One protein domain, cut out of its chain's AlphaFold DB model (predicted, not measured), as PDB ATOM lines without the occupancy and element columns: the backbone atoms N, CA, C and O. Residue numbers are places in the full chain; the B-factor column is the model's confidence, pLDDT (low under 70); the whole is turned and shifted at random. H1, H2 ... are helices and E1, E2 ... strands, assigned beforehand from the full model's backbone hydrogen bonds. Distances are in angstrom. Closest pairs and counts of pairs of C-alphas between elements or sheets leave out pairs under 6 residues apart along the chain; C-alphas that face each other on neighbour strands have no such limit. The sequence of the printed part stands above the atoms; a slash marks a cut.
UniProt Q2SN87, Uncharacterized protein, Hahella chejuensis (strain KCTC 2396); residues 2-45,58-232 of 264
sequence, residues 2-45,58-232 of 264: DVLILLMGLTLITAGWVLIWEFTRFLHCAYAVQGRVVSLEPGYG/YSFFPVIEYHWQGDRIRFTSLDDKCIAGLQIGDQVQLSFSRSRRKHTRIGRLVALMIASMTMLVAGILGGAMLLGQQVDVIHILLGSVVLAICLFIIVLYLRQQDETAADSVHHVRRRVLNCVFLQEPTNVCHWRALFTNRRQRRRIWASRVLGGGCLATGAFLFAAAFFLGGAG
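Overview. This is residues 2 to 45 and 58 to 232 of the 264 residues of an uncharacterized protein of Hahella chejuensis (strain KCTC 2396) (UniProt Q2SN87). A long rod is made of four long helices side by side, with H1 in their midst touching H3, H4 and H5, and a strongly twisted five-strand sheet as a head at one end. H4 reaches beyond the bundle to the sheet, and H1 leads straight into its strand E1. The printed part has 219 residues, with five named helices and five named strands in the order H1 E1 E2 E3 H2 E4 H3 H4 E5 H5; the sheet E3 E2 E1 E4 E5 is mixed, and so is the class, helices and strands. The whole is loose, with a radius of gyration of the C-alphas of 24.0 A, and spans 79 by 32 by 28 A.

Along the chain. Find C-alpha 2 at (48.059, 9.653, 3.660); from there H1, residues 2 to 27, runs 36.3 A. Next come E1, residues 30 to 43, 28.6 A long and bending by 86 degrees at residue 39, then E2, residues 59 to 68, 28.2 A, E3, residues 71 to 76, H2, residues 80 to 83, and E4, residues 91 to 97. H3, residues 108 to 130, is 31.0 A long; H4, residues 137 to 174, 52.5 A, has a kink of 29 degrees near residue 168. After E5, residues 179 to 183, H5, residues 198 to 232, runs 51.4 A to C-alpha 232 at (55.268, 14.951, 9.986).

Arrangement. Begin at the hub, H1: it touches H5 opposite ways at a shallow tilt of 20 degrees, with C-alphas 9 and 218 closest at 3.9 A. H1, H3 and H4 are an up-and-down bundle, each running against the one before; C-alphas 11 and 116, 5.9 A, are the closest of H1 and H3. H4 touches H1 with residues 139 to 157 alone, closest at C-alphas 8 and 143, 6.5 A. H3 and H4 form a helical hairpin, closest at C-alphas 117 and 147, 6.6 A. H4 is on the sheet, while H2 stands at the sheet's level, only just, at a height of 4.0 A. E4, H3 H4, E5 is a strand-helix-strand unit, two parallel strands joined through helices, with a right-handed crossover. E1 and E4 are antiparallel, N 33 and O 94 at 2.8 A; E4 and E5 are parallel, N 180 and O 93 at 3.0 A. Every O i to N i+4 pair is within hydrogen-bond range in H3, against 20 of 22 in H1, 33 of 34 in H4 and 30 of 31 in H5; H2 is too short for one.

Size, cuts and confidence. The C-alphas farthest apart, of Tyr 58 and Gly 232, are 81.4 A apart. Residues 46 to 57 are not printed, and C-alphas 45 and 58 are 7.4 A apart across the cut. The link E5 to H5 is long; pLDDT is under 70 at 50 residues, among them 98 to 106, 165 to 179 and 183 to 196.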
ATOM      1  N   ASP A   2      48.308   8.458   4.497       80.00
ATOM      2  CA  ASP A   2      48.059   9.653   3.660       80.00
ATOM      3  C   ASP A   2      47.867   9.368   2.166       80.00
ATOM      4  O   ASP A   2      47.034   9.991   1.509       80.00
ATOM      5  N   VAL A   3      48.570   8.367   1.629       87.62
ATOM      6  CA  VAL A   3      48.469   7.984   0.211       87.62
ATOM      7  C   VAL A   3      47.063   7.491  -0.150       87.62
ATOM      8  O   VAL A   3      46.576   7.792  -1.238       87.62
ATOM      9  N   LEU A   4      46.376   6.775   0.751       89.31
ATOM     10  CA  LEU A   4      45.016   6.282   0.497       89.31
ATOM     11  C   LEU A   4      44.007   7.431   0.472       89.31
ATOM     12  O   LEU A   4      43.171   7.480  -0.429       89.31
ATOM     13  N   ILE A   5      44.113   8.371   1.414       91.88
ATOM     14  CA  ILE A   5      43.259   9.567   1.462       91.88
ATOM     15  C   ILE A   5      43.496  10.435   0.222       91.88
ATOM     16  O   ILE A   5      42.538  10.895  -0.401       91.88
ATOM     17  N   LEU A   6      44.757  10.594  -0.194       92.19
ATOM     18  CA  LEU A   6      45.122  11.304  -1.420       92.19
ATOM     19  C   LEU A   6      44.489  10.641  -2.648       92.19
ATOM     20  O   LEU A   6      43.896  11.329  -3.480       92.19
ATOM     21  N   LEU A   7      44.558   9.311  -2.747       93.12
ATOM     22  CA  LEU A   7      43.990   8.558  -3.865       93.12
ATOM     23  C   LEU A   7      42.452   8.658  -3.878       93.12
ATOM     24  O   LEU A   7      41.869   8.924  -4.930       93.12
ATOM     25  N   MET A   8      41.792   8.564  -2.719       94.69
ATOM     26  CA  MET A   8      40.349   8.819  -2.587       94.69
ATOM     27  C   MET A   8      39.984  10.241  -3.039       94.69
ATOM     28  O   MET A   8      39.076  10.414  -3.856       94.69
ATOM     29  N   GLY A   9      40.723  11.255  -2.582       94.31
ATOM     30  CA  GLY A   9      40.536  12.645  -2.999       94.31
ATOM     31  C   GLY A   9      40.675  12.817  -4.513       94.31
ATOM     32  O   GLY A   9      39.793  13.387  -5.155       94.31
ATOM     33  N   LEU A  10      41.717  12.229  -5.107       94.38
ATOM     34  CA  LEU A  10      41.950  12.250  -6.551       94.38
ATOM     35  C   LEU A  10      40.786  11.614  -7.325       94.38
ATOM     36  O   LEU A  10      40.323  12.196  -8.304       94.38
ATOM     37  N   THR A  11      40.275  10.460  -6.879       95.44
ATOM     38  CA  THR A  11      39.135   9.789  -7.534       95.44
ATOM     39  C   THR A  11      37.846  10.608  -7.473       95.44
ATOM     40  O   THR A  11      37.080  10.635  -8.434       95.44
ATOM     41  N   LEU A  12      37.611  11.333  -6.376       95.12
ATOM     42  CA  LEU A  12      36.461  12.228  -6.260       95.12
ATOM     43  C   LEU A  12      36.612  13.479  -7.129       95.12
ATOM     44  O   LEU A  12      35.635  13.912  -7.744       95.12
ATOM     45  N   ILE A  13      37.823  14.036  -7.233       95.81
ATOM     46  CA  ILE A  13      38.112  15.165  -8.126       95.81
ATOM     47  C   ILE A  13      37.881  14.758  -9.582       95.81
ATOM     48  O   ILE A  13      37.202  15.481 -10.315       95.81
ATOM     49  N   THR A  14      38.394  13.600 -10.011       93.44
ATOM     50  CA  THR A  14      38.188  13.116 -11.384       93.44
ATOM     51  C   THR A  14      36.708  12.851 -11.657       93.44
ATOM     52  O   THR A  14      36.201  13.294 -12.689       93.44
ATOM     53  N   ALA A  15      35.984  12.227 -10.724       93.19
ATOM     54  CA  ALA A  15      34.540  12.014 -10.831       93.19
ATOM     55  C   ALA A  15      33.753  13.331 -10.922       93.19
ATOM     56  O   ALA A  15      32.906  13.499 -11.806       93.19
ATOM     57  N   GLY A  16      34.068  14.293 -10.052       92.62
ATOM     58  CA  GLY A  16      33.463  15.622 -10.048       92.62
ATOM     59  C   GLY A  16      33.720  16.380 -11.349       92.62
ATOM     60  O   GLY A  16      32.788  16.916 -11.952       92.62
ATOM     61  N   TRP A  17      34.958  16.350 -11.848       92.50
ATOM     62  CA  TRP A  17      35.335  16.952 -13.126       92.50
ATOM     63  C   TRP A  17      34.562  16.346 -14.305       92.50
ATOM     64  O   TRP A  17      34.009  17.074 -15.134       92.50
ATOM     65  N   VAL A  18      34.466  15.012 -14.363       88.44
ATOM     66  CA  VAL A  18      33.713  14.291 -15.402       88.44
ATOM     67  C   VAL A  18      32.233  14.692 -15.396       88.44
ATOM     68  O   VAL A  18      31.664  14.958 -16.462       88.44
ATOM     69  N   LEU A  19      31.619  14.794 -14.213       87.06
ATOM     70  CA  LEU A  19      30.227  15.222 -14.054       87.06
ATOM     71  C   LEU A  19      29.998  16.674 -14.487       87.06
ATOM     72  O   LEU A  19      29.034  16.969 -15.198       87.06
ATOM     73  N   ILE A  20      30.862  17.598 -14.066       88.44
ATOM     74  CA  ILE A  20      30.678  19.021 -14.364       88.44
ATOM     75  C   ILE A  20      30.915  19.287 -15.845       88.44
ATOM     76  O   ILE A  20      30.114  19.982 -16.467       88.44
ATOM     77  N   TRP A  21      31.995  18.761 -16.418       84.00
ATOM     78  CA  TRP A  21      32.422  19.168 -17.753       84.00
ATOM     79  C   TRP A  21      31.729  18.366 -18.846       84.00
ATOM     80  O   TRP A  21      31.080  18.914 -19.735       84.00
ATOM     81  N   GLU A  22      31.841  17.046 -18.781       81.00
ATOM     82  CA  GLU A  22      31.502  16.194 -19.916       81.00
ATOM     83  C   GLU A  22      30.073  15.684 -19.851       81.00
ATOM     84  O   GLU A  22      29.407  15.653 -20.884       81.00
ATOM     85  N   PHE A  23      29.549  15.385 -18.660       79.25
ATOM     86  CA  PHE A  23      28.134  15.037 -18.543       79.25
ATOM     87  C   PHE A  23      27.231  16.229 -18.880       79.25
ATOM     88  O   PHE A  23      26.264  16.073 -19.626       79.25
ATOM     89  N   THR A  24      27.576  17.447 -18.439       78.19
ATOM     90  CA  THR A  24      26.812  18.640 -18.844       78.19
ATOM     91  C   THR A  24      26.955  18.923 -20.335       78.19
ATOM     92  O   THR A  24      25.958  19.220 -20.994       78.19
ATOM     93  N   ARG A  25      28.156  18.769 -20.906       77.31
ATOM     94  CA  ARG A  25      28.369  18.903 -22.349       77.31
ATOM     95  C   ARG A  25      27.534  17.891 -23.128       77.31
ATOM     96  O   ARG A  25      26.901  18.282 -24.104       77.31
ATOM     97  N   PHE A  26      27.487  16.632 -22.694       73.12
ATOM     98  CA  PHE A  26      26.668  15.594 -23.320       73.12
ATOM     99  C   PHE A  26      25.178  15.928 -23.242       73.12
ATOM    100  O   PHE A  26      24.494  15.892 -24.263       73.12
ATOM    101  N   LEU A  27      24.695  16.351 -22.070       70.75
ATOM    102  CA  LEU A  27      23.318  16.817 -21.898       70.75
ATOM    103  C   LEU A  27      22.988  17.992 -22.822       70.75
ATOM    104  O   LEU A  27      21.859  18.091 -23.282       70.75
ATOM    105  N   HIS A  28      23.952  18.854 -23.139       69.31
ATOM    106  CA  HIS A  28      23.772  19.944 -24.097       69.31
ATOM    107  C   HIS A  28      23.802  19.506 -25.575       69.31
ATOM    108  O   HIS A  28      23.530  20.321 -26.453       69.31
ATOM    109  N   CYS A  29      24.144  18.256 -25.895       67.81
ATOM    110  CA  CYS A  29      24.335  17.815 -27.282       67.81
ATOM    111  C   CYS A  29      23.094  17.212 -27.947       67.81
ATOM    112  O   CYS A  29      23.153  16.981 -29.153       67.81
ATOM    113  N   ALA A  30      22.016  16.955 -27.206       69.44
ATOM    114  CA  ALA A  30      20.798  16.350 -27.735       69.44
ATOM    115  C   ALA A  30      19.595  17.273 -27.523       69.44
ATOM    116  O   ALA A  30      19.343  17.736 -26.405       69.44
ATOM    117  N   TYR A  31      18.846  17.528 -28.592       74.00
ATOM    118  CA  TYR A  31      17.551  18.195 -28.511       74.00
ATOM    119  C   TYR A  31      16.629  17.732 -29.638       74.00
ATOM    120  O   TYR A  31      17.083  17.237 -30.670       74.00
ATOM    121  N   ALA A  32      15.327  17.900 -29.424       75.88
ATOM    122  CA  ALA A  32      14.304  17.580 -30.406       75.88
ATOM    123  C   ALA A  32      13.453  18.817 -30.704       75.88
ATOM    124  O   ALA A  32      13.080  19.550 -29.787       75.88
ATOM    125  N   VAL A  33      13.141  19.031 -31.978       82.31
ATOM    126  CA  VAL A  33      12.284  20.110 -32.483       82.31
ATOM    127  C   VAL A  33      11.223  19.499 -33.386       82.31
ATOM    128  O   VAL A  33      11.466  18.489 -34.037       82.31
ATOM    129  N   GLN A  34      10.035  20.087 -33.430       85.75
ATOM    130  CA  GLN A  34       9.030  19.712 -34.421       85.75
ATOM    131  C   GLN A  34       9.266  20.510 -35.704       85.75
ATOM    132  O   GLN A  34       9.331  21.738 -35.677       85.75
ATOM    133  N   GLY A  35       9.419  19.796 -36.812       89.00
ATOM    134  CA  GLY A  35       9.448  20.347 -38.156       89.00
ATOM    135  C   GLY A  35       8.203  19.948 -38.942       89.00
ATOM    136  O   GLY A  35       7.385  19.139 -38.497       89.00
ATOM    137  N   ARG A  36       8.073  20.510 -40.138       91.88
ATOM    138  CA  ARG A  36       7.037  20.184 -41.113       91.88
ATOM    139  C   ARG A  36       7.666  20.031 -42.488       91.88
ATOM    140  O   ARG A  36       8.543  20.812 -42.850       91.88
ATOM    141  N   VAL A  37       7.213  19.056 -43.263       92.25
ATOM    142  CA  VAL A  37       7.600  18.938 -44.672       92.25
ATOM    143  C   VAL A  37       6.863  20.016 -45.460       92.25
ATOM    144  O   VAL A  37       5.633  20.043 -45.475       92.25
ATOM    145  N   VAL A  38       7.600  20.925 -46.091       94.62
ATOM    146  CA  VAL A  38       7.013  22.064 -46.822       94.62
ATOM    147  C   VAL A  38       7.027  21.832 -48.322       94.62
ATOM    148  O   VAL A  38       6.094  22.232 -49.012       94.62
ATOM    149  N   SER A  39       8.049  21.151 -48.829       93.31
ATOM    150  CA  SER A  39       8.161  20.833 -50.247       93.31
ATOM    151  C   SER A  39       8.958  19.552 -50.471       93.31
ATOM    152  O   SER A  39       9.606  19.024 -49.565       93.31
ATOM    153  N   LEU A  40       8.881  19.043 -51.698       90.44
ATOM    154  CA  LEU A  40       9.690  17.943 -52.206       90.44
ATOM    155  C   LEU A  40      10.549  18.501 -53.342       90.44
ATOM    156  O   LEU A  40      10.017  18.943 -54.358       90.44
ATOM    157  N   GLU A  41      11.864  18.515 -53.158       88.94
ATOM    158  CA  GLU A  41      12.812  18.994 -54.161       88.94
ATOM    159  C   GLU A  41      13.350  17.820 -54.987       88.94
ATOM    160  O   GLU A  41      13.716  16.784 -54.423       88.94
ATOM    161  N   PRO A  42      13.425  17.941 -56.323       84.00
ATOM    162  CA  PRO A  42      14.114  16.951 -57.137       84.00
ATOM    163  C   PRO A  42      15.615  17.040 -56.848       84.00
ATOM    164  O   PRO A  42      16.242  18.072 -57.077       84.00
ATOM    165  N   GLY A  43      16.207  15.959 -56.347       70.69
ATOM    166  CA  GLY A  43      17.647  15.889 -56.123       70.69
ATOM    167  C   GLY A  43      18.318  14.951 -57.112       70.69
ATOM    168  O   GLY A  43      17.753  13.953 -57.565       70.69
ATOM    169  N   TYR A  44      19.575  15.251 -57.430       61.69
ATOM    170  CA  TYR A  44      20.420  14.347 -58.197       61.69
ATOM    171  C   TYR A  44      20.913  13.232 -57.275       61.69
ATOM    172  O   TYR A  44      21.973  13.325 -56.653       61.69
ATOM    173  N   GLY A  45      20.115  12.169 -57.163       58.50
ATOM    174  CA  GLY A  45      20.505  10.960 -56.451       58.50
ATOM    175  C   GLY A  45      21.841  10.427 -56.972       58.50
ATOM    176  O   GLY A  45      22.085  10.349 -58.180       58.50
ATOM    177  N   TYR A  58      14.096   9.475 -60.810       62.09
ATOM    178  CA  TYR A  58      14.023  10.755 -60.112       62.09
ATOM    179  C   TYR A  58      13.821  10.465 -58.625       62.09
ATOM    180  O   TYR A  58      12.893   9.751 -58.246       62.09
ATOM    181  N   SER A  59      14.720  10.984 -57.794       73.56
ATOM    182  CA  SER A  59      14.578  10.943 -56.338       73.56
ATOM    183  C   SER A  59      14.147  12.327 -55.876       73.56
ATOM    184  O   SER A  59      14.802  13.327 -56.172       73.56
ATOM    185  N   PHE A  60      13.001  12.380 -55.204       82.31
ATOM    186  CA  PHE A  60      12.523  13.584 -54.543       82.31
ATOM    187  C   PHE A  60      12.967  13.545 -53.086       82.31
ATOM    188  O   PHE A  60      12.821  12.522 -52.417       82.31
ATOM    189  N   PHE A  61      13.503  14.659 -52.609       86.69
ATOM    190  CA  PHE A  61      14.007  14.814 -51.256       86.69
ATOM    191  C   PHE A  61      13.131  15.830 -50.510       86.69
ATOM    192  O   PHE A  61      12.872  16.918 -51.028       86.69
ATOM    193  N   PRO A  62      12.633  15.502 -49.308       88.44
ATOM    194  CA  PRO A  62      11.760  16.380 -48.553       88.44
ATOM    195  C   PRO A  62      12.556  17.537 -47.961       88.44
ATOM    196  O   PRO A  62      13.572  17.347 -47.285       88.44
ATOM    197  N   VAL A  63      12.041  18.740 -48.194       90.62
ATOM    198  CA  VAL A  63      12.482  19.968 -47.545       90.62
ATOM    199  C   VAL A  63      11.692  20.118 -46.263       90.62
ATOM    200  O   VAL A  63      10.467  20.290 -46.267       90.62
ATOM    201  N   ILE A  64      12.406  20.039 -45.151       91.19
ATOM    202  CA  ILE A  64      11.830  20.150 -43.825       91.19
ATOM    203  C   ILE A  64      12.078  21.565 -43.316       91.19
ATOM    204  O   ILE A  64      13.215  22.033 -43.268       91.19
ATOM    205  N   GLU A  65      11.001  22.237 -42.924       91.38
ATOM    206  CA  GLU A  65      11.021  23.536 -42.259       91.38
ATOM    207  C   GLU A  65      10.794  23.344 -40.762       91.38
ATOM    208  O   GLU A  65       9.901  22.605 -40.345       91.38
ATOM    209  N   TYR A  66      11.574  24.031 -39.937       89.38
ATOM    210  CA  TYR A  66      11.285  24.172 -38.515       89.38
ATOM    211  C   TYR A  66      11.442  25.626 -38.085       89.38
ATOM    212  O   TYR A  66      12.196  26.398 -38.680       89.38
ATOM    213  N   HIS A  67      10.708  25.996 -37.039       84.50
ATOM    214  CA  HIS A  67      10.765  27.336 -36.476       84.50
ATOM    215  C   HIS A  67      11.826  27.427 -35.384       84.50
ATOM    216  O   HIS A  67      11.878  26.601 -34.469       84.50
ATOM    217  N   TRP A  68      12.641  28.473 -35.459       79.44
ATOM    218  CA  TRP A  68      13.687  28.775 -34.503       79.44
ATOM    219  C   TRP A  68      13.704  30.268 -34.178       79.44
ATOM    220  O   TRP A  68      13.995  31.076 -35.044       79.44
ATOM    221  N   GLN A  69      13.392  30.649 -32.934       77.81
ATOM    222  CA  GLN A  69      13.386  32.057 -32.487       77.81
ATOM    223  C   GLN A  69      12.595  33.027 -33.398       77.81
ATOM    224  O   GLN A  69      12.908  34.208 -33.465       77.81
ATOM    225  N   GLY A  70      11.545  32.540 -34.066       81.81
ATOM    226  CA  GLY A  70      10.753  33.318 -35.029       81.81
ATOM    227  C   GLY A  70      11.197  33.141 -36.483       81.81
ATOM    228  O   GLY A  70      10.374  33.291 -37.384       81.81
ATOM    229  N   ASP A  71      12.431  32.695 -36.711       84.31
ATOM    230  CA  ASP A  71      12.964  32.399 -38.036       84.31
ATOM    231  C   ASP A  71      12.547  31.008 -38.516       84.31
ATOM    232  O   ASP A  71      12.323  30.074 -37.738       84.31
ATOM    233  N   ARG A  72      12.439  30.862 -39.835       87.56
ATOM    234  CA  ARG A  72      12.124  29.599 -40.508       87.56
ATOM    235  C   ARG A  72      13.404  29.032 -41.088       87.56
ATOM    236  O   ARG A  72      13.965  29.602 -42.021       87.56
ATOM    237  N   ILE A  73      13.857  27.906 -40.553       87.12
ATOM    238  CA  ILE A  73      15.048  27.218 -41.049       87.12
ATOM    239  C   ILE A  73      14.594  26.032 -41.889       87.12
ATOM    240  O   ILE A  73      13.790  25.215 -41.438       87.12
ATOM    241  N   ARG A  74      15.118  25.941 -43.113       89.12
ATOM    242  CA  ARG A  74      14.815  24.878 -44.074       89.12
ATOM    243  C   ARG A  74      16.060  24.069 -44.376       89.12
ATOM    244  O   ARG A  74      17.147  24.628 -44.504       89.12
ATOM    245  N   PHE A  75      15.896  22.764 -44.510       87.12
ATOM    246  CA  PHE A  75      16.946  21.887 -45.007       87.12
ATOM    247  C   PHE A  75      16.339  20.709 -45.760       87.12
ATOM    248  O   PHE A  75      15.230  20.262 -45.463       87.12
ATOM    249  N   THR A  76      17.098  20.186 -46.712       86.62
ATOM    250  CA  THR A  76      16.701  19.039 -47.528       86.62
ATOM    251  C   THR A  76      17.273  17.769 -46.901       86.62
ATOM    252  O   THR A  76      18.484  17.655 -46.702       86.62
ATOM    253  N   SER A  77      16.408  16.820 -46.533       83.50
ATOM    254  CA  SER A  77      16.850  15.527 -45.997       83.50
ATOM    255  C   SER A  77      17.344  14.640 -47.135       83.50
ATOM    256  O   SER A  77      16.627  14.463 -48.111       83.50
ATOM    257  N   LEU A  78      18.544  14.067 -47.003       80.25
ATOM    258  CA  LEU A  78      19.166  13.199 -48.017       80.25
ATOM    259  C   LEU A  78      19.131  11.703 -47.658       80.25
ATOM    260  O   LEU A  78      19.680  10.885 -48.394       80.25
ATOM    261  N   ASP A  79      18.546  11.329 -46.518       75.75
ATOM    262  CA  ASP A  79      18.547   9.939 -46.054       75.75
ATOM    263  C   ASP A  79      17.416   9.118 -46.688       75.75
ATOM    264  O   ASP A  79      16.276   9.167 -46.225       75.75
ATOM    265  N   ASP A  80      17.751   8.315 -47.706       70.38
ATOM    266  CA  ASP A  80      16.841   7.414 -48.438       70.38
ATOM    267  C   ASP A  80      15.863   6.646 -47.519       70.38
ATOM    268  O   ASP A  80      14.713   6.411 -47.889       70.38
ATOM    269  N   LYS A  81      16.306   6.242 -46.317       70.56
ATOM    270  CA  LYS A  81      15.501   5.425 -45.392       70.56
ATOM    271  C   LYS A  81      14.432   6.224 -44.656       70.56
ATOM    272  O   LYS A  81      13.367   5.684 -44.377       70.56
ATOM    273  N   CYS A  82      14.722   7.480 -44.334       66.31
ATOM    274  CA  CYS A  82      13.793   8.358 -43.626       66.31
ATOM    275  C   CYS A  82      12.813   9.056 -44.582       66.31
ATOM    276  O   CYS A  82      11.811   9.605 -44.136       66.31
ATOM    277  N   ILE A  83      13.112   9.056 -45.885       71.50
ATOM    278  CA  ILE A  83      12.342   9.757 -46.922       71.50
ATOM    279  C   ILE A  83      11.138   8.945 -47.410       71.50
ATOM    280  O   ILE A  83      10.131   9.527 -47.817       71.50
ATOM    281  N   ALA A  84      11.220   7.612 -47.366       67.62
ATOM    282  CA  ALA A  84      10.180   6.722 -47.870       67.62
ATOM    283  C   ALA A  84       8.876   6.868 -47.059       67.62
ATOM    284  O   ALA A  84       8.702   6.234 -46.023       67.62
ATOM    285  N   GLY A  85       7.961   7.715 -47.539       75.38
ATOM    286  CA  GLY A  85       6.633   7.920 -46.952       75.38
ATOM    287  C   GLY A  85       6.363   9.316 -46.391       75.38
ATOM    288  O   GLY A  85       5.283   9.524 -45.853       75.38
ATOM    289  N   LEU A  86       7.294  10.267 -46.511       84.38
ATOM    290  CA  LEU A  86       7.041  11.663 -46.141       84.38
ATOM    291  C   LEU A  86       6.240  12.390 -47.229       84.38
ATOM    292  O   LEU A  86       6.664  12.438 -48.385       84.38
ATOM    293  N   GLN A  87       5.113  12.991 -46.851       88.62
ATOM    294  CA  GLN A  87       4.284  13.829 -47.715       88.62
ATOM    295  C   GLN A  87       4.390  15.309 -47.338       88.62
ATOM    296  O   GLN A  87       4.756  15.679 -46.222       88.62
ATOM    297  N   ILE A  88       4.064  16.183 -48.293       91.75
ATOM    298  CA  ILE A  88       3.990  17.624 -48.044       91.75
ATOM    299  C   ILE A  88       2.901  17.881 -47.002       91.75
ATOM    300  O   ILE A  88       1.761  17.457 -47.155       91.75
ATOM    301  N   GLY A  89       3.254  18.622 -45.958       89.69
ATOM    302  CA  GLY A  89       2.361  18.952 -44.860       89.69
ATOM    303  C   GLY A  89       2.556  18.093 -43.617       89.69
ATOM    304  O   GLY A  89       2.136  18.550 -42.550       89.69
ATOM    305  N   ASP A  90       3.240  16.948 -43.727       89.69
ATOM    306  CA  ASP A  90       3.502  16.055 -42.602       89.69
ATOM    307  C   ASP A  90       4.322  16.751 -41.524       89.69
ATOM    308  O   ASP A  90       5.308  17.447 -41.792       89.69
ATOM    309  N   GLN A  91       3.921  16.535 -40.275       88.12
ATOM    310  CA  GLN A  91       4.733  16.917 -39.134       88.12
ATOM    311  C   GLN A  91       5.809  15.857 -38.905       88.12
ATOM    312  O   GLN A  91       5.555  14.654 -38.934       88.12
ATOM    313  N   VAL A  92       7.028  16.312 -38.650       87.12
ATOM    314  CA  VAL A  92       8.181  15.449 -38.407       87.12
ATOM    315  C   VAL A  92       8.857  15.861 -37.120       87.12
ATOM    316  O   VAL A  92       9.001  17.044 -36.817       87.12
ATOM    317  N   GLN A  93       9.282  14.883 -36.331       84.50
ATOM    318  CA  GLN A  93      10.089  15.168 -35.155       84.50
ATOM    319  C   GLN A  93      11.558  15.141 -35.568       84.50
ATOM    320  O   GLN A  93      12.087  14.110 -35.975       84.50
ATOM    321  N   LEU A  94      12.218  16.288 -35.485       79.56
ATOM    322  CA  LEU A  94      13.635  16.437 -35.762       79.56
ATOM    323  C   LEU A  94      14.411  16.214 -34.481       79.56
ATOM    324  O   LEU A  94      14.256  16.971 -33.527       79.56
ATOM    325  N   SER A  95      15.249  15.188 -34.464       78.69
ATOM    326  CA  SER A  95      16.170  14.954 -33.358       78.69
ATOM    327  C   SER A  95      17.573  15.317 -33.808       78.69
ATOM    328  O   SER A  95      18.111  14.739 -34.753       78.69
ATOM    329  N   PHE A  96      18.157  16.290 -33.128       76.31
ATOM    330  CA  PHE A  96      19.494  16.777 -33.397       76.31
ATOM    331  C   PHE A  96      20.444  16.222 -32.345       76.31
ATOM    332  O   PHE A  96      20.241  16.402 -31.142       76.31
ATOM    333  N   SER A  97      21.507  15.567 -32.803       70.75
ATOM    334  CA  SER A  97      22.599  15.130 -31.940       70.75
ATOM    335  C   SER A  97      23.913  15.696 -32.449       70.75
ATOM    336  O   SER A  97      24.326  15.440 -33.580       70.75
ATOM    337  N   ARG A  98      24.612  16.444 -31.589       64.06
ATOM    338  CA  ARG A  98      25.964  16.958 -31.873       64.06
ATOM    339  C   ARG A  98      27.028  15.853 -31.860       64.06
ATOM    340  O   ARG A  98      28.206  16.113 -32.086       64.06
ATOM    341  N   SER A  99      26.665  14.622 -31.512       58.59
ATOM    342  CA  SER A  99      27.644  13.576 -31.262       58.59
ATOM    343  C   SER A  99      27.956  12.767 -32.525       58.59
ATOM    344  O   SER A  99      27.203  11.878 -32.921       58.59
ATOM    345  N   ARG A 100      29.155  12.977 -33.083       51.78
ATOM    346  CA  ARG A 100      29.823  12.061 -34.033       51.78
ATOM    347  C   ARG A 100      30.189  10.699 -33.414       51.78
ATOM    348  O   ARG A 100      30.841   9.875 -34.058       51.78
ATOM    349  N   ARG A 101      29.870  10.455 -32.134       52.12
ATOM    350  CA  ARG A 101      30.268   9.221 -31.443       52.12
ATOM    351  C   ARG A 101      29.353   8.086 -31.901       52.12
ATOM    352  O   ARG A 101      28.242   7.937 -31.410       52.12
ATOM    353  N   LYS A 102      29.851   7.295 -32.858       52.25
ATOM    354  CA  LYS A 102      29.302   5.979 -33.205       52.25
ATOM    355  C   LYS A 102      29.072   5.160 -31.929       52.25
ATOM    356  O   LYS A 102      29.893   5.189 -31.012       52.25
ATOM    357  N   HIS A 103      27.969   4.425 -31.950       53.09
ATOM    358  CA  HIS A 103      27.263   3.681 -30.903       53.09
ATOM    359  C   HIS A 103      28.065   2.744 -29.965       53.09
ATOM    360  O   HIS A 103      27.452   2.031 -29.182       53.09
ATOM    361  N   THR A 104      29.399   2.680 -30.031       52.19
ATOM    362  CA  THR A 104      30.172   1.576 -29.424       52.19
ATOM    363  C   THR A 104      31.450   1.969 -28.691       52.19
ATOM    364  O   THR A 104      32.163   1.092 -28.209       52.19
ATOM    365  N   ARG A 105      31.785   3.256 -28.556       57.66
ATOM    366  CA  ARG A 105      32.962   3.636 -27.758       57.66
ATOM    367  C   ARG A 105      32.542   4.048 -26.359       57.66
ATOM    368  O   ARG A 105      32.075   5.172 -26.168       57.66
ATOM    369  N   ILE A 106      32.783   3.147 -25.399       69.12
ATOM    370  CA  ILE A 106      32.975   3.495 -23.985       69.12
ATOM    371  C   ILE A 106      33.784   4.792 -23.971       69.12
ATOM    372  O   ILE A 106      34.869   4.874 -24.558       69.12
ATOM    373  N   GLY A 107      33.192   5.853 -23.421       77.94
ATOM    374  CA  GLY A 107      33.832   7.160 -23.427       77.94
ATOM    375  C   GLY A 107      35.189   7.053 -22.740       77.94
ATOM    376  O   GLY A 107      35.300   6.375 -21.721       77.94
ATOM    377  N   ARG A 108      36.212   7.752 -23.253       83.44
ATOM    378  CA  ARG A 108      37.540   7.824 -22.604       83.44
ATOM    379  C   ARG A 108      37.441   8.142 -21.105       83.44
ATOM    380  O   ARG A 108      38.276   7.712 -20.330       83.44
ATOM    381  N   LEU A 109      36.391   8.855 -20.707       82.06
ATOM    382  CA  LEU A 109      36.101   9.224 -19.325       82.06
ATOM    383  C   LEU A 109      35.522   8.088 -18.488       82.06
ATOM    384  O   LEU A 109      35.875   7.976 -17.327       82.06
ATOM    385  N   VAL A 110      34.662   7.240 -19.060       86.69
ATOM    386  CA  VAL A 110      34.196   6.030 -18.367       86.69
ATOM    387  C   VAL A 110      35.389   5.107 -18.139       86.69
ATOM    388  O   VAL A 110      35.562   4.602 -17.038       86.69
ATOM    389  N   ALA A 111      36.270   4.977 -19.137       89.94
ATOM    390  CA  ALA A 111      37.530   4.259 -18.974       89.94
ATOM    391  C   ALA A 111      38.424   4.893 -17.890       89.94
ATOM    392  O   ALA A 111      38.959   4.169 -17.059       89.94
ATOM    393  N   LEU A 112      38.537   6.227 -17.843       90.12
ATOM    394  CA  LEU A 112      39.291   6.943 -16.805       90.12
ATOM    395  C   LEU A 112      38.698   6.731 -15.404       90.12
ATOM    396  O   LEU A 112      39.445   6.499 -14.460       90.12
ATOM    397  N   MET A 113      37.372   6.760 -15.271       90.38
ATOM    398  CA  MET A 113      36.674   6.477 -14.016       90.38
ATOM    399  C   MET A 113      36.941   5.048 -13.545       90.38
ATOM    400  O   MET A 113      37.377   4.860 -12.412       90.38
ATOM    401  N   ILE A 114      36.767   4.060 -14.429       93.81
ATOM    402  CA  ILE A 114      37.059   2.651 -14.134       93.81
ATOM    403  C   ILE A 114      38.526   2.492 -13.723       93.81
ATOM    404  O   ILE A 114      38.793   1.898 -12.685       93.81
ATOM    405  N   ALA A 115      39.463   3.084 -14.469       94.50
ATOM    406  CA  ALA A 115      40.887   3.040 -14.145       94.50
ATOM    407  C   ALA A 115      41.190   3.657 -12.767       94.50
ATOM    408  O   ALA A 115      41.944   3.091 -11.976       94.50
ATOM    409  N   SER A 116      40.572   4.796 -12.440       93.19
ATOM    410  CA  SER A 116      40.749   5.444 -11.136       93.19
ATOM    411  C   SER A 116      40.184   4.601  -9.984       93.19
ATOM    412  O   SER A 116      40.808   4.496  -8.931       93.19
ATOM    413  N   MET A 117      39.063   3.911 -10.205       94.44
ATOM    414  CA  MET A 117      38.491   2.980  -9.236       94.44
ATOM    415  C   MET A 117      39.363   1.739  -9.044       94.44
ATOM    416  O   MET A 117      39.594   1.331  -7.908       94.44
ATOM    417  N   THR A 118      39.879   1.149 -10.128       95.88
ATOM    418  CA  THR A 118      40.785  -0.003 -10.030       95.88
ATOM    419  C   THR A 118      42.070   0.367  -9.300       95.88
ATOM    420  O   THR A 118      42.544  -0.422  -8.490       95.88
ATOM    421  N   MET A 119      42.587   1.584  -9.512       95.06
ATOM    422  CA  MET A 119      43.736   2.103  -8.765       95.06
ATOM    423  C   MET A 119      43.431   2.260  -7.272       95.06
ATOM    424  O   MET A 119      44.277   1.925  -6.451       95.06
ATOM    425  N   LEU A 120      42.227   2.710  -6.901       93.56
ATOM    426  CA  LEU A 120      41.826   2.820  -5.495       93.56
ATOM    427  C   LEU A 120      41.717   1.453  -4.817       93.56
ATOM    428  O   LEU A 120      42.251   1.268  -3.727       93.56
ATOM    429  N   VAL A 121      41.090   0.480  -5.479       94.81
ATOM    430  CA  VAL A 121      40.988  -0.895  -4.963       94.81
ATOM    431  C   VAL A 121      42.372  -1.532  -4.828       94.81
ATOM    432  O   VAL A 121      42.687  -2.097  -3.782       94.81
ATOM    433  N   ALA A 122      43.222  -1.392  -5.849       94.12
ATOM    434  CA  ALA A 122      44.597  -1.878  -5.810       94.12
ATOM    435  C   ALA A 122      45.420  -1.186  -4.715       94.12
ATOM    436  O   ALA A 122      46.213  -1.844  -4.054       94.12
ATOM    437  N   GLY A 123      45.203   0.111  -4.476       90.56
ATOM    438  CA  GLY A 123      45.841   0.852  -3.390       90.56
ATOM    439  C   GLY A 123      45.459   0.317  -2.009       90.56
ATOM    440  O   GLY A 123      46.337   0.118  -1.175       90.56
ATOM    441  N   ILE A 124      44.174   0.025  -1.778       90.81
ATOM    442  CA  ILE A 124      43.694  -0.547  -0.507       90.81
ATOM    443  C   ILE A 124      44.268  -1.956  -0.295       90.81
ATOM    444  O   ILE A 124      44.819  -2.241   0.767       90.81
ATOM    445  N   LEU A 125      44.187  -2.823  -1.312       91.06
ATOM    446  CA  LEU A 125      44.714  -4.192  -1.243       91.06
ATOM    447  C   LEU A 125      46.238  -4.212  -1.096       91.06
ATOM    448  O   LEU A 125      46.772  -4.930  -0.255       91.06
ATOM    449  N   GLY A 126      46.940  -3.401  -1.887       88.94
ATOM    450  CA  GLY A 126      48.391  -3.265  -1.832       88.94
ATOM    451  C   GLY A 126      48.861  -2.718  -0.489       88.94
ATOM    452  O   GLY A 126      49.821  -3.236   0.069       88.94
ATOM    453  N   GLY A 127      48.148  -1.739   0.076       85.38
ATOM    454  CA  GLY A 127      48.425  -1.220   1.416       85.38
ATOM    455  C   GLY A 127      48.305  -2.287   2.503       85.38
ATOM    456  O   GLY A 127      49.183  -2.384   3.355       85.38
ATOM    457  N   ALA A 128      47.270  -3.130   2.433       85.81
ATOM    458  CA  ALA A 128      47.075  -4.226   3.380       85.81
ATOM    459  C   ALA A 128      48.138  -5.334   3.244       85.81
ATOM    460  O   ALA A 128      48.592  -5.872   4.250       85.81
ATOM    461  N   MET A 129      48.536  -5.672   2.013       88.62
ATOM    462  CA  MET A 129      49.415  -6.819   1.739       88.62
ATOM    463  C   MET A 129      50.907  -6.486   1.825       88.62
ATOM    464  O   MET A 129      51.679  -7.281   2.351       88.62
ATOM    465  N   LEU A 130      51.334  -5.343   1.281       83.56
ATOM    466  CA  LEU A 130      52.758  -5.032   1.093       83.56
ATOM    467  C   LEU A 130      53.368  -4.282   2.271       83.56
ATOM    468  O   LEU A 130      54.528  -4.498   2.601       83.56
ATOM    469  N   LEU A 131      52.606  -3.376   2.883       76.00
ATOM    470  CA  LEU A 131      53.133  -2.491   3.923       76.00
ATOM    471  C   LEU A 131      52.937  -3.058   5.332       76.00
ATOM    472  O   LEU A 131      53.430  -2.461   6.284       76.00
ATOM    473  N   GLY A 132      52.189  -4.163   5.480       73.06
ATOM    474  CA  GLY A 132      51.820  -4.733   6.784       73.06
ATOM    475  C   GLY A 132      51.131  -3.725   7.713       73.06
ATOM    476  O   GLY A 132      51.040  -3.937   8.921       73.06
ATOM    477  N   GLN A 133      50.691  -2.592   7.162       73.69
ATOM    478  CA  GLN A 133      50.179  -1.465   7.913       73.69
ATOM    479  C   GLN A 133      48.726  -1.773   8.253       73.69
ATOM    480  O   GLN A 133      47.949  -2.148   7.374       73.69
ATOM    481  N   GLN A 134      48.358  -1.631   9.527       80.12
ATOM    482  CA  GLN A 134      46.978  -1.825   9.957       80.12
ATOM    483  C   GLN A 134      46.104  -0.793   9.245       80.12
ATOM    484  O   GLN A 134      46.131   0.388   9.579       80.12
ATOM    485  N   VAL A 135      45.388  -1.223   8.205       80.62
ATOM    486  CA  VAL A 135      44.449  -0.368   7.487       80.62
ATOM    487  C   VAL A 135      43.267  -0.141   8.413       80.62
ATOM    488  O   VAL A 135      42.534  -1.071   8.742       80.62
ATOM    489  N   ASP A 136      43.106   1.103   8.846       87.88
ATOM    490  CA  ASP A 136      42.025   1.472   9.742       87.88
ATOM    491  C   ASP A 136      40.657   1.310   9.049       87.88
ATOM    492  O   ASP A 136      40.489   1.605   7.858       87.88
ATOM    493  N   VAL A 137      39.665   0.853   9.814       89.06
ATOM    494  CA  VAL A 137      38.296   0.565   9.359       89.06
ATOM    495  C   VAL A 137      37.667   1.799   8.714       89.06
ATOM    496  O   VAL A 137      36.942   1.684   7.724       89.06
ATOM    497  N   ILE A 138      38.000   2.993   9.216       89.38
ATOM    498  CA  ILE A 138      37.516   4.272   8.683       89.38
ATOM    499  C   ILE A 138      37.927   4.456   7.215       89.38
ATOM    500  O   ILE A 138      37.114   4.895   6.402       89.38
ATOM    501  N   HIS A 139      39.152   4.077   6.840       89.44
ATOM    502  CA  HIS A 139      39.639   4.213   5.464       89.44
ATOM    503  C   HIS A 139      38.923   3.247   4.521       89.44
ATOM    504  O   HIS A 139      38.583   3.611   3.395       89.44
ATOM    505  N   ILE A 140      38.653   2.027   4.987       91.56
ATOM    506  CA  ILE A 140      37.903   1.028   4.218       91.56
ATOM    507  C   ILE A 140      36.471   1.522   3.992       91.56
ATOM    508  O   ILE A 140      35.981   1.509   2.860       91.56
ATOM    509  N   LEU A 141      35.822   2.022   5.049       93.50
ATOM    510  CA  LEU A 141      34.473   2.575   4.974       93.50
ATOM    511  C   LEU A 141      34.421   3.771   4.014       93.50
ATOM    512  O   LEU A 141      33.609   3.775   3.089       93.50
ATOM    513  N   LEU A 142      35.318   4.747   4.169       92.88
ATOM    514  CA  LEU A 142      35.374   5.927   3.306       92.88
ATOM    515  C   LEU A 142      35.633   5.547   1.841       92.88
ATOM    516  O   LEU A 142      34.919   6.007   0.949       92.88
ATOM    517  N   GLY A 143      36.596   4.657   1.589       93.19
ATOM    518  CA  GLY A 143      36.896   4.150   0.252       93.19
ATOM    519  C   GLY A 143      35.696   3.462  -0.399       93.19
ATOM    520  O   GLY A 143      35.413   3.698  -1.574       93.19
ATOM    521  N   SER A 144      34.938   2.672   0.367       95.44
ATOM    522  CA  SER A 144      33.725   2.010  -0.128       95.44
ATOM    523  C   SER A 144      32.633   3.008  -0.537       95.44
ATOM    524  O   SER A 144      32.018   2.842  -1.592       95.44
ATOM    525  N   VAL A 145      32.452   4.091   0.228       95.44
ATOM    526  CA  VAL A 145      31.505   5.169  -0.098       95.44
ATOM    527  C   VAL A 145      31.920   5.880  -1.386       95.44
ATOM    528  O   VAL A 145      31.086   6.094  -2.267       95.44
ATOM    529  N   VAL A 146      33.210   6.192  -1.543       95.38
ATOM    530  CA  VAL A 146      33.740   6.814  -2.767       95.38
ATOM    531  C   VAL A 146      33.514   5.916  -3.985       95.38
ATOM    532  O   VAL A 146      33.009   6.380  -5.008       95.38
ATOM    533  N   LEU A 147      33.811   4.617  -3.874       95.50
ATOM    534  CA  LEU A 147      33.560   3.650  -4.947       95.50
ATOM    535  C   LEU A 147      32.070   3.553  -5.298       95.50
ATOM    536  O   LEU A 147      31.728   3.541  -6.481       95.50
ATOM    537  N   ALA A 148      31.184   3.534  -4.299       96.50
ATOM    538  CA  ALA A 148      29.739   3.506  -4.511       96.50
ATOM    539  C   ALA A 148      29.245   4.757  -5.257       96.50
ATOM    540  O   ALA A 148      28.468   4.637  -6.206       96.50
ATOM    541  N   ILE A 149      29.743   5.946  -4.896       94.00
ATOM    542  CA  ILE A 149      29.439   7.200  -5.603       94.00
ATOM    543  C   ILE A 149      29.930   7.132  -7.055       94.00
ATOM    544  O   ILE A 149      29.175   7.454  -7.976       94.00
ATOM    545  N   CYS A 150      31.158   6.669  -7.292       94.19
ATOM    546  CA  CYS A 150      31.713   6.522  -8.638       94.19
ATOM    547  C   CYS A 150      30.899   5.546  -9.504       94.19
ATOM    548  O   CYS A 150      30.576   5.869 -10.650       94.19
ATOM    549  N   LEU A 151      30.505   4.388  -8.959       94.19
ATOM    550  CA  LEU A 151      29.631   3.432  -9.648       94.19
ATOM    551  C   LEU A 151      28.269   4.035  -9.957       94.19
ATOM    552  O   LEU A 151      27.782   3.903 -11.078       94.19
ATOM    553  N   PHE A 152      27.671   4.731  -8.994       93.75
ATOM    554  CA  PHE A 152      26.395   5.402  -9.187       93.75
ATOM    555  C   PHE A 152      26.463   6.412 -10.340       93.75
ATOM    556  O   PHE A 152      25.589   6.423 -11.205       93.75
ATOM    557  N   ILE A 153      27.541   7.199 -10.420       90.88
ATOM    558  CA  ILE A 153      27.785   8.135 -11.525       90.88
ATOM    559  C   ILE A 153      27.901   7.400 -12.864       90.88
ATOM    560  O   ILE A 153      27.286   7.824 -13.843       90.88
ATOM    561  N   ILE A 154      28.657   6.299 -12.919       90.56
ATOM    562  CA  ILE A 154      28.803   5.490 -14.139       90.56
ATOM    563  C   ILE A 154      27.449   4.925 -14.573       90.56
ATOM    564  O   ILE A 154      27.100   5.026 -15.745       90.56
ATOM    565  N   VAL A 155      26.662   4.376 -13.648       91.94
ATOM    566  CA  VAL A 155      25.332   3.822 -13.943       91.94
ATOM    567  C   VAL A 155      24.393   4.908 -14.453       91.94
ATOM    568  O   VAL A 155      23.723   4.699 -15.463       91.94
ATOM    569  N   LEU A 156      24.364   6.084 -13.818       87.62
ATOM    570  CA  LEU A 156      23.579   7.217 -14.312       87.62
ATOM    571  C   LEU A 156      24.033   7.656 -15.707       87.62
ATOM    572  O   LEU A 156      23.196   7.947 -16.560       87.62
ATOM    573  N   TYR A 157      25.344   7.686 -15.945       85.69
ATOM    574  CA  TYR A 157      25.917   8.032 -17.239       85.69
ATOM    575  C   TYR A 157      25.496   7.030 -18.323       85.69
ATOM    576  O   TYR A 157      24.967   7.443 -19.353       85.69
ATOM    577  N   LEU A 158      25.675   5.729 -18.082       85.12
ATOM    578  CA  LEU A 158      25.322   4.665 -19.024       85.12
ATOM    579  C   LEU A 158      23.814   4.607 -19.265       85.12
ATOM    580  O   LEU A 158      23.388   4.610 -20.413       85.12
ATOM    581  N   ARG A 159      23.000   4.681 -18.207       87.50
ATOM    582  CA  ARG A 159      21.540   4.745 -18.330       87.50
ATOM    583  C   ARG A 159      21.101   5.928 -19.184       87.50
ATOM    584  O   ARG A 159      20.204   5.791 -20.002       87.50
ATOM    585  N   GLN A 160      21.722   7.093 -19.009       82.19
ATOM    586  CA  GLN A 160      21.399   8.267 -19.814       82.19
ATOM    587  C   GLN A 160      21.809   8.073 -21.283       82.19
ATOM    588  O   GLN A 160      21.087   8.527 -22.170       82.19
ATOM    589  N   GLN A 161      22.940   7.409 -21.546       79.88
ATOM    590  CA  GLN A 161      23.338   7.036 -22.905       79.88
ATOM    591  C   GLN A 161      22.335   6.059 -23.531       79.88
ATOM    592  O   GLN A 161      21.915   6.279 -24.669       79.88
ATOM    593  N   ASP A 162      21.899   5.052 -22.777       82.38
ATOM    594  CA  ASP A 162      20.908   4.074 -23.215       82.38
ATOM    595  C   ASP A 162      19.543   4.717 -23.449       82.38
ATOM    596  O   ASP A 162      18.937   4.448 -24.476       82.38
ATOM    597  N   GLU A 163      19.082   5.625 -22.582       79.88
ATOM    598  CA  GLU A 163      17.856   6.407 -22.806       79.88
ATOM    599  C   GLU A 163      17.963   7.206 -24.112       79.88
ATOM    600  O   GLU A 163      17.059   7.148 -24.940       79.88
ATOM    601  N   THR A 164      19.090   7.885 -24.364       72.44
ATOM    602  CA  THR A 164      19.271   8.623 -25.628       72.44
ATOM    603  C   THR A 164      19.336   7.720 -26.861       72.44
ATOM    604  O   THR A 164      18.869   8.114 -27.929       72.44
ATOM    605  N   ALA A 165      19.889   6.512 -26.735       68.62
ATOM    606  CA  ALA A 165      19.922   5.533 -27.814       68.62
ATOM    607  C   ALA A 165      18.540   4.899 -28.041       68.62
ATOM    608  O   ALA A 165      18.068   4.817 -29.173       68.62
ATOM    609  N   ALA A 166      17.854   4.496 -26.976       68.62
ATOM    610  CA  ALA A 166      16.540   3.876 -27.020       68.62
ATOM    611  C   ALA A 166      15.468   4.852 -27.505       68.62
ATOM    612  O   ALA A 166      14.649   4.461 -28.333       68.62
ATOM    613  N   ASP A 167      15.500   6.117 -27.078       66.69
ATOM    614  CA  ASP A 167      14.603   7.151 -27.601       66.69
ATOM    615  C   ASP A 167      14.788   7.304 -29.113       66.69
ATOM    616  O   ASP A 167      13.801   7.374 -29.844       66.69
ATOM    617  N   SER A 168      16.026   7.243 -29.620       61.84
ATOM    618  CA  SER A 168      16.269   7.309 -31.067       61.84
ATOM    619  C   SER A 168      15.627   6.141 -31.832       61.84
ATOM    620  O   SER A 168      15.076   6.344 -32.911       61.84
ATOM    621  N   VAL A 169      15.603   4.935 -31.252       59.44
ATOM    622  CA  VAL A 169      15.013   3.731 -31.867       59.44
ATOM    623  C   VAL A 169      13.492   3.679 -31.684       59.44
ATOM    624  O   VAL A 169      12.755   3.323 -32.604       59.44
ATOM    625  N   HIS A 170      12.985   4.048 -30.508       56.56
ATOM    626  CA  HIS A 170      11.554   4.067 -30.226       56.56
ATOM    627  C   HIS A 170      10.835   5.183 -30.980       56.56
ATOM    628  O   HIS A 170       9.703   4.960 -31.406       56.56
ATOM    629  N   HIS A 171      11.472   6.331 -31.218       54.56
ATOM    630  CA  HIS A 171      10.905   7.367 -32.082       54.56
ATOM    631  C   HIS A 171      10.741   6.900 -33.532       54.56
ATOM    632  O   HIS A 171       9.756   7.274 -34.160       54.56
ATOM    633  N   VAL A 172      11.614   6.019 -34.026       56.47
ATOM    634  CA  VAL A 172      11.447   5.375 -35.341       56.47
ATOM    635  C   VAL A 172      10.306   4.347 -35.334       56.47
ATOM    636  O   VAL A 172       9.655   4.145 -36.351       56.47
ATOM    637  N   ARG A 173      10.031   3.693 -34.193       49.97
ATOM    638  CA  ARG A 173       9.116   2.535 -34.126       49.97
ATOM    639  C   ARG A 173       7.702   2.828 -33.601       49.97
ATOM    640  O   ARG A 173       6.803   2.042 -33.877       49.97
ATOM    641  N   ARG A 174       7.483   3.877 -32.793       47.03
ATOM    642  CA  ARG A 174       6.233   4.068 -32.014       47.03
ATOM    643  C   ARG A 174       5.350   5.256 -32.408       47.03
ATOM    644  O   ARG A 174       4.273   5.372 -31.829       47.03
ATOM    645  N   ARG A 175       5.739   6.142 -33.332       46.44
ATOM    646  CA  ARG A 175       4.890   7.290 -33.708       46.44
ATOM    647  C   ARG A 175       4.510   7.289 -35.183       46.44
ATOM    648  O   ARG A 175       5.330   7.025 -36.043       46.44
ATOM    649  N   VAL A 176       3.272   7.725 -35.417       52.84
ATOM    650  CA  VAL A 176       2.659   8.143 -36.695       52.84
ATOM    651  C   VAL A 176       3.435   9.293 -37.376       52.84
ATOM    652  O   VAL A 176       3.154   9.651 -38.510       52.84
ATOM    653  N   LEU A 177       4.424   9.876 -36.688       56.41
ATOM    654  CA  LEU A 177       5.262  10.972 -37.166       56.41
ATOM    655  C   LEU A 177       6.662  10.429 -37.454       56.41
ATOM    656  O   LEU A 177       7.342   9.959 -36.538       56.41
ATOM    657  N   ASN A 178       7.094  10.535 -38.707       64.94
ATOM    658  CA  ASN A 178       8.435  10.159 -39.137       64.94
ATOM    659  C   ASN A 178       9.480  11.008 -38.387       64.94
ATOM    660  O   ASN A 178       9.457  12.243 -38.425       64.94
ATOM    661  N   CYS A 179      10.378  10.348 -37.655       67.00
ATOM    662  CA  CYS A 179      11.462  11.007 -36.935       67.00
ATOM    663  C   CYS A 179      12.694  11.085 -37.838       67.00
ATOM    664  O   CYS A 179      13.203  10.056 -38.276       67.00
ATOM    665  N   VAL A 180      13.200  12.294 -38.082       71.31
ATOM    666  CA  VAL A 180      14.410  12.503 -38.887       71.31
ATOM    667  C   VAL A 180      15.557  12.850 -37.948       71.31
ATOM    668  O   VAL A 180      15.488  13.816 -37.182       71.31
ATOM    669  N   PHE A 181      16.609  12.033 -37.979       71.50
ATOM    670  CA  PHE A 181      17.798  12.241 -37.161       71.50
ATOM    671  C   PHE A 181      18.840  13.031 -37.947       71.50
ATOM    672  O   PHE A 181      19.388  12.548 -38.936       71.50
ATOM    673  N   LEU A 182      19.130  14.246 -37.493       70.19
ATOM    674  CA  LEU A 182      20.164  15.087 -38.084       70.19
ATOM    675  C   LEU A 182      21.438  14.974 -37.264       70.19
ATOM    676  O   LEU A 182      21.549  15.490 -36.146       70.19
ATOM    677  N   GLN A 183      22.410  14.281 -37.846       65.31
ATOM    678  CA  GLN A 183      23.761  14.222 -37.325       65.31
ATOM    679  C   GLN A 183      24.533  15.429 -37.872       65.31
ATOM    680  O   GLN A 183      24.826  15.472 -39.059       65.31
ATOM    681  N   GLU A 184      24.824  16.397 -36.993       57.66
ATOM    682  CA  GLU A 184      25.572  17.639 -37.281       57.66
ATOM    683  C   GLU A 184      24.944  18.562 -38.357       57.66
ATOM    684  O   GLU A 184      25.261  18.438 -39.536       57.66
ATOM    685  N   PRO A 185      24.124  19.577 -38.011       52.69
ATOM    686  CA  PRO A 185      23.861  20.653 -38.957       52.69
ATOM    687  C   PRO A 185      25.077  21.572 -39.065       52.69
ATOM    688  O   PRO A 185      25.731  21.918 -38.078       52.69
ATOM    689  N   THR A 186      25.328  22.017 -40.288       52.34
ATOM    690  CA  THR A 186      26.460  22.843 -40.717       52.34
ATOM    691  C   THR A 186      26.445  24.284 -40.193       52.34
ATOM    692  O   THR A 186      27.338  25.052 -40.535       52.34
ATOM    693  N   ASN A 187      25.504  24.666 -39.319       52.88
ATOM    694  CA  ASN A 187      25.517  25.979 -38.672       52.88
ATOM    695  C   ASN A 187      25.243  25.878 -37.158       52.88
ATOM    696  O   ASN A 187      24.152  25.532 -36.701       52.88
ATOM    697  N   VAL A 188      26.294  26.135 -36.377       52.34
ATOM    698  CA  VAL A 188      26.448  25.746 -34.962       52.34
ATOM    699  C   VAL A 188      25.942  26.831 -33.994       52.34
ATOM    700  O   VAL A 188      25.823  26.592 -32.790       52.34
ATOM    701  N   CYS A 189      25.616  28.026 -34.491       56.22
ATOM    702  CA  CYS A 189      25.441  29.212 -33.646       56.22
ATOM    703  C   CYS A 189      24.162  29.215 -32.788       56.22
ATOM    704  O   CYS A 189      24.130  29.855 -31.740       56.22
ATOM    705  N   HIS A 190      23.134  28.444 -33.149       58.97
ATOM    706  CA  HIS A 190      21.802  28.553 -32.533       58.97
ATOM    707  C   HIS A 190      21.501  27.527 -31.423       58.97
ATOM    708  O   HIS A 190      20.492  27.607 -30.727       58.97
ATOM    709  N   TRP A 191      22.410  26.582 -31.183       59.66
ATOM    710  CA  TRP A 191      22.163  25.400 -30.347       59.66
ATOM    711  C   TRP A 191      22.066  25.704 -28.849       59.66
ATOM    712  O   TRP A 191      21.442  24.962 -28.093       59.66
ATOM    713  N   ARG A 192      22.680  26.803 -28.396       58.53
ATOM    714  CA  ARG A 192      22.744  27.142 -26.967       58.53
ATOM    715  C   ARG A 192      21.405  27.587 -26.374       58.53
ATOM    716  O   ARG A 192      21.260  27.527 -25.158       58.53
ATOM    717  N   ALA A 193      20.448  28.010 -27.197       59.59
ATOM    718  CA  ALA A 193      19.155  28.516 -26.735       59.59
ATOM    719  C   ALA A 193      18.004  27.496 -26.864       59.59
ATOM    720  O   ALA A 193      16.903  27.768 -26.394       59.59
ATOM    721  N   LEU A 194      18.242  26.307 -27.439       60.22
ATOM    722  CA  LEU A 194      17.240  25.234 -27.615       60.22
ATOM    723  C   LEU A 194      16.851  24.512 -26.313       60.22
ATOM    724  O   LEU A 194      15.997  23.627 -26.313       60.22
ATOM    725  N   PHE A 195      17.454  24.880 -25.183       57.91
ATOM    726  CA  PHE A 195      17.265  24.209 -23.896       57.91
ATOM    727  C   PHE A 195      16.042  24.726 -23.128       57.91
ATOM    728  O   PHE A 195      16.155  25.196 -21.996       57.91
ATOM    729  N   THR A 196      14.849  24.622 -23.710       55.16
ATOM    730  CA  THR A 196      13.590  24.988 -23.033       55.16
ATOM    731  C   THR A 196      12.942  23.835 -22.264       55.16
ATOM    732  O   THR A 196      11.913  24.030 -21.616       55.16
ATOM    733  N   ASN A 197      13.544  22.639 -22.223       72.44
ATOM    734  CA  ASN A 197      12.979  21.547 -21.435       72.44
ATOM    735  C   ASN A 197      13.358  21.656 -19.944       72.44
ATOM    736  O   ASN A 197      14.510  21.447 -19.546       72.44
ATOM    737  N   ARG A 198      12.361  21.922 -19.084       80.50
ATOM    738  CA  ARG A 198      12.524  21.997 -17.617       80.50
ATOM    739  C   ARG A 198      13.179  20.740 -17.033       80.50
ATOM    740  O   ARG A 198      13.964  20.854 -16.092       80.50
ATOM    741  N   ARG A 199      12.899  19.549 -17.583       81.88
ATOM    742  CA  ARG A 199      13.494  18.284 -17.109       81.88
ATOM    743  C   ARG A 199      14.997  18.225 -17.384       81.88
ATOM    744  O   ARG A 199      15.760  17.877 -16.488       81.88
ATOM    745  N   GLN A 200      15.426  18.626 -18.579       80.38
ATOM    746  CA  GLN A 200      16.840  18.668 -18.961       80.38
ATOM    747  C   GLN A 200      17.606  19.696 -18.122       80.38
ATOM    748  O   GLN A 200      18.681  19.391 -17.613       80.38
ATOM    749  N   ARG A 201      17.008  20.869 -17.866       83.44
ATOM    750  CA  ARG A 201      17.587  21.880 -16.968       83.44
ATOM    751  C   ARG A 201      17.789  21.346 -15.548       83.44
ATOM    752  O   ARG A 201      18.850  21.569 -14.975       83.44
ATOM    753  N   ARG A 202      16.813  20.610 -14.995       87.38
ATOM    754  CA  ARG A 202      16.962  19.955 -13.681       87.38
ATOM    755  C   ARG A 202      18.081  18.913 -13.684       87.38
ATOM    756  O   ARG A 202      18.855  18.897 -12.738       87.38
ATOM    757  N   ARG A 203      18.208  18.099 -14.742       85.75
ATOM    758  CA  ARG A 203      19.301  17.113 -14.873       85.75
ATOM    759  C   ARG A 203      20.678  17.790 -14.913       85.75
ATOM    760  O   ARG A 203      21.561  17.384 -14.171       85.75
ATOM    761  N   ILE A 204      20.832  18.856 -15.709       86.19
ATOM    762  CA  ILE A 204      22.077  19.645 -15.789       86.19
ATOM    763  C   ILE A 204      22.408  20.287 -14.439       86.19
ATOM    764  O   ILE A 204      23.561  20.309 -14.019       86.19
ATOM    765  N   TRP A 205      21.402  20.835 -13.757       89.94
ATOM    766  CA  TRP A 205      21.604  21.440 -12.447       89.94
ATOM    767  C   TRP A 205      22.018  20.393 -11.408       89.94
ATOM    768  O   TRP A 205      23.041  20.569 -10.756       89.94
ATOM    769  N   ALA A 206      21.299  19.270 -11.329       88.94
ATOM    770  CA  ALA A 206      21.615  18.179 -10.413       88.94
ATOM    771  C   ALA A 206      23.030  17.629 -10.646       88.94
ATOM    772  O   ALA A 206      23.771  17.434  -9.687       88.94
ATOM    773  N   SER A 207      23.449  17.452 -11.903       88.81
ATOM    774  CA  SER A 207      24.802  16.975 -12.203       88.81
ATOM    775  C   SER A 207      25.891  17.983 -11.848       88.81
ATOM    776  O   SER A 207      26.977  17.580 -11.445       88.81
ATOM    777  N   ARG A 208      25.620  19.289 -11.977       91.62
ATOM    778  CA  ARG A 208      26.555  20.342 -11.555       91.62
ATOM    779  C   ARG A 208      26.685  20.416 -10.042       91.62
ATOM    780  O   ARG A 208      27.800  20.548  -9.561       91.62
ATOM    781  N   VAL A 209      25.576  20.313  -9.310       94.19
ATOM    782  CA  VAL A 209      25.593  20.316  -7.841       94.19
ATOM    783  C   VAL A 209      26.304  19.071  -7.320       94.19
ATOM    784  O   VAL A 209      27.223  19.193  -6.518       94.19
ATOM    785  N   LEU A 210      25.953  17.886  -7.832       93.50
ATOM    786  CA  LEU A 210      26.595  16.632  -7.435       93.50
ATOM    787  C   LEU A 210      28.085  16.612  -7.801       93.50
ATOM    788  O   LEU A 210      28.920  16.255  -6.974       93.50
ATOM    789  N   GLY A 211      28.427  17.029  -9.024       92.94
ATOM    790  CA  GLY A 211      29.813  17.099  -9.481       92.94
ATOM    791  C   GLY A 211      30.633  18.136  -8.716       92.94
ATOM    792  O   GLY A 211      31.768  17.857  -8.345       92.94
ATOM    793  N   GLY A 212      30.043  19.298  -8.419       95.31
ATOM    794  CA  GLY A 212      30.646  20.338  -7.584       95.31
ATOM    795  C   GLY A 212      30.906  19.851  -6.163       95.31
ATOM    796  O   GLY A 212      31.999  20.060  -5.649       95.31
ATOM    797  N   GLY A 213      29.948  19.129  -5.573       96.00
ATOM    798  CA  GLY A 213      30.116  18.480  -4.275       96.00
ATOM    799  C   GLY A 213      31.260  17.465  -4.279       96.00
ATOM    800  O   GLY A 213      32.139  17.546  -3.431       96.00
ATOM    801  N   CYS A 214      31.314  16.566  -5.269       95.44
ATOM    802  CA  CYS A 214      32.409  15.595  -5.388       95.44
ATOM    803  C   CYS A 214      33.773  16.280  -5.545       95.44
ATOM    804  O   CYS A 214      34.738  15.873  -4.905       95.44
ATOM    805  N   LEU A 215      33.851  17.337  -6.359       95.75
ATOM    806  CA  LEU A 215      35.087  18.087  -6.572       95.75
ATOM    807  C   LEU A 215      35.530  18.797  -5.287       95.75
ATOM    808  O   LEU A 215      36.691  18.680  -4.911       95.75
ATOM    809  N   ALA A 216      34.614  19.477  -4.591       96.88
ATOM    810  CA  ALA A 216      34.908  20.163  -3.335       96.88
ATOM    811  C   ALA A 216      35.362  19.182  -2.242       96.88
ATOM    812  O   ALA A 216      36.403  19.397  -1.625       96.88
ATOM    813  N   THR A 217      34.640  18.073  -2.050       96.00
ATOM    814  CA  THR A 217      35.009  17.038  -1.074       96.00
ATOM    815  C   THR A 217      36.330  16.364  -1.443       96.00
ATOM    816  O   THR A 217      37.178  16.157  -0.580       96.00
ATOM    817  N   GLY A 218      36.548  16.059  -2.724       95.50
ATOM    818  CA  GLY A 218      37.803  15.480  -3.199       95.50
ATOM    819  C   GLY A 218      38.993  16.423  -3.014       95.50
ATOM    820  O   GLY A 218      40.040  15.992  -2.537       95.50
ATOM    821  N   ALA A 219      38.820  17.714  -3.312       95.56
ATOM    822  CA  ALA A 219      39.830  18.746  -3.083       95.56
ATOM    823  C   ALA A 219      40.134  18.931  -1.592       95.56
ATOM    824  O   ALA A 219      41.297  19.076  -1.225       95.56
ATOM    825  N   PHE A 220      39.113  18.867  -0.733       95.31
ATOM    826  CA  PHE A 220      39.291  18.907   0.715       95.31
ATOM    827  C   PHE A 220      40.101  17.709   1.222       95.31
ATOM    828  O   PHE A 220      41.078  17.908   1.934       95.31
ATOM    829  N   LEU A 221      39.756  16.481   0.818       93.50
ATOM    830  CA  LEU A 221      40.511  15.278   1.199       93.50
ATOM    831  C   LEU A 221      41.947  15.312   0.676       93.50
ATOM    832  O   LEU A 221      42.873  14.934   1.389       93.50
ATOM    833  N   PHE A 222      42.138  15.799  -0.550       92.44
ATOM    834  CA  PHE A 222      43.460  15.986  -1.131       92.44
ATOM    835  C   PHE A 222      44.283  16.985  -0.310       92.44
ATOM    836  O   PHE A 222      45.382  16.659   0.123       92.44
ATOM    837  N   ALA A 223      43.739  18.170  -0.019       92.12
ATOM    838  CA  ALA A 223      44.412  19.169   0.805       92.12
ATOM    839  C   ALA A 223      44.703  18.638   2.217       92.12
ATOM    840  O   ALA A 223      45.824  18.778   2.696       92.12
ATOM    841  N   ALA A 224      43.737  17.977   2.858       90.12
ATOM    842  CA  ALA A 224      43.912  17.373   4.173       90.12
ATOM    843  C   ALA A 224      45.058  16.351   4.173       90.12
ATOM    844  O   ALA A 224      45.906  16.406   5.056       90.12
ATOM    845  N   ALA A 225      45.147  15.486   3.159       90.12
ATOM    846  CA  ALA A 225      46.251  14.536   3.029       90.12
ATOM    847  C   ALA A 225      47.618  15.234   2.892       90.12
ATOM    848  O   ALA A 225      48.596  14.784   3.481       90.12
ATOM    849  N   PHE A 226      47.688  16.355   2.164       86.62
ATOM    850  CA  PHE A 226      48.921  17.139   2.023       86.62
ATOM    851  C   PHE A 226      49.317  17.878   3.306       86.62
ATOM    852  O   PHE A 226      50.486  17.864   3.680       86.62
ATOM    853  N   PHE A 227      48.365  18.520   3.987       86.38
ATOM    854  CA  PHE A 227      48.655  19.305   5.189       86.38
ATOM    855  C   PHE A 227      48.904  18.429   6.419       86.38
ATOM    856  O   PHE A 227      49.842  18.701   7.166       86.38
ATOM    857  N   LEU A 228      48.121  17.363   6.618       79.88
ATOM    858  CA  LEU A 228      48.354  16.430   7.722       79.88
ATOM    859  C   LEU A 228      49.594  15.561   7.473       79.88
ATOM    860  O   LEU A 228      50.368  15.352   8.401       79.88
ATOM    861  N   GLY A 229      49.830  15.124   6.231       68.06
ATOM    862  CA  GLY A 229      51.040  14.373   5.877       68.06
ATOM    863  C   GLY A 229      52.314  15.229   5.907       68.06
ATOM    864  O   GLY A 229      53.385  14.742   6.261       68.06
ATOM    865  N   GLY A 230      52.212  16.525   5.591       62.53
ATOM    866  CA  GLY A 230      53.340  17.463   5.604       62.53
ATOM    867  C   GLY A 230      53.801  17.879   7.006       62.53
ATOM    868  O   GLY A 230      54.982  18.161   7.200       62.53
ATOM    869  N   ALA A 231      52.911  17.867   8.003       55.75
ATOM    870  CA  ALA A 231      53.256  18.213   9.385       55.75
ATOM    871  C   ALA A 231      54.201  17.193  10.059       55.75
ATOM    872  O   ALA A 231      54.858  17.528  11.042       55.75
ATOM    873  N   GLY A 232      54.325  15.975   9.515       51.06
ATOM    874  CA  GLY A 232      55.268  14.951   9.986       51.06
ATOM    875  C   GLY A 232      56.712  15.111   9.485       51.06
ATOM    876  O   GLY A 232      57.570  14.323   9.870       51.06
TER     877      GLY A 232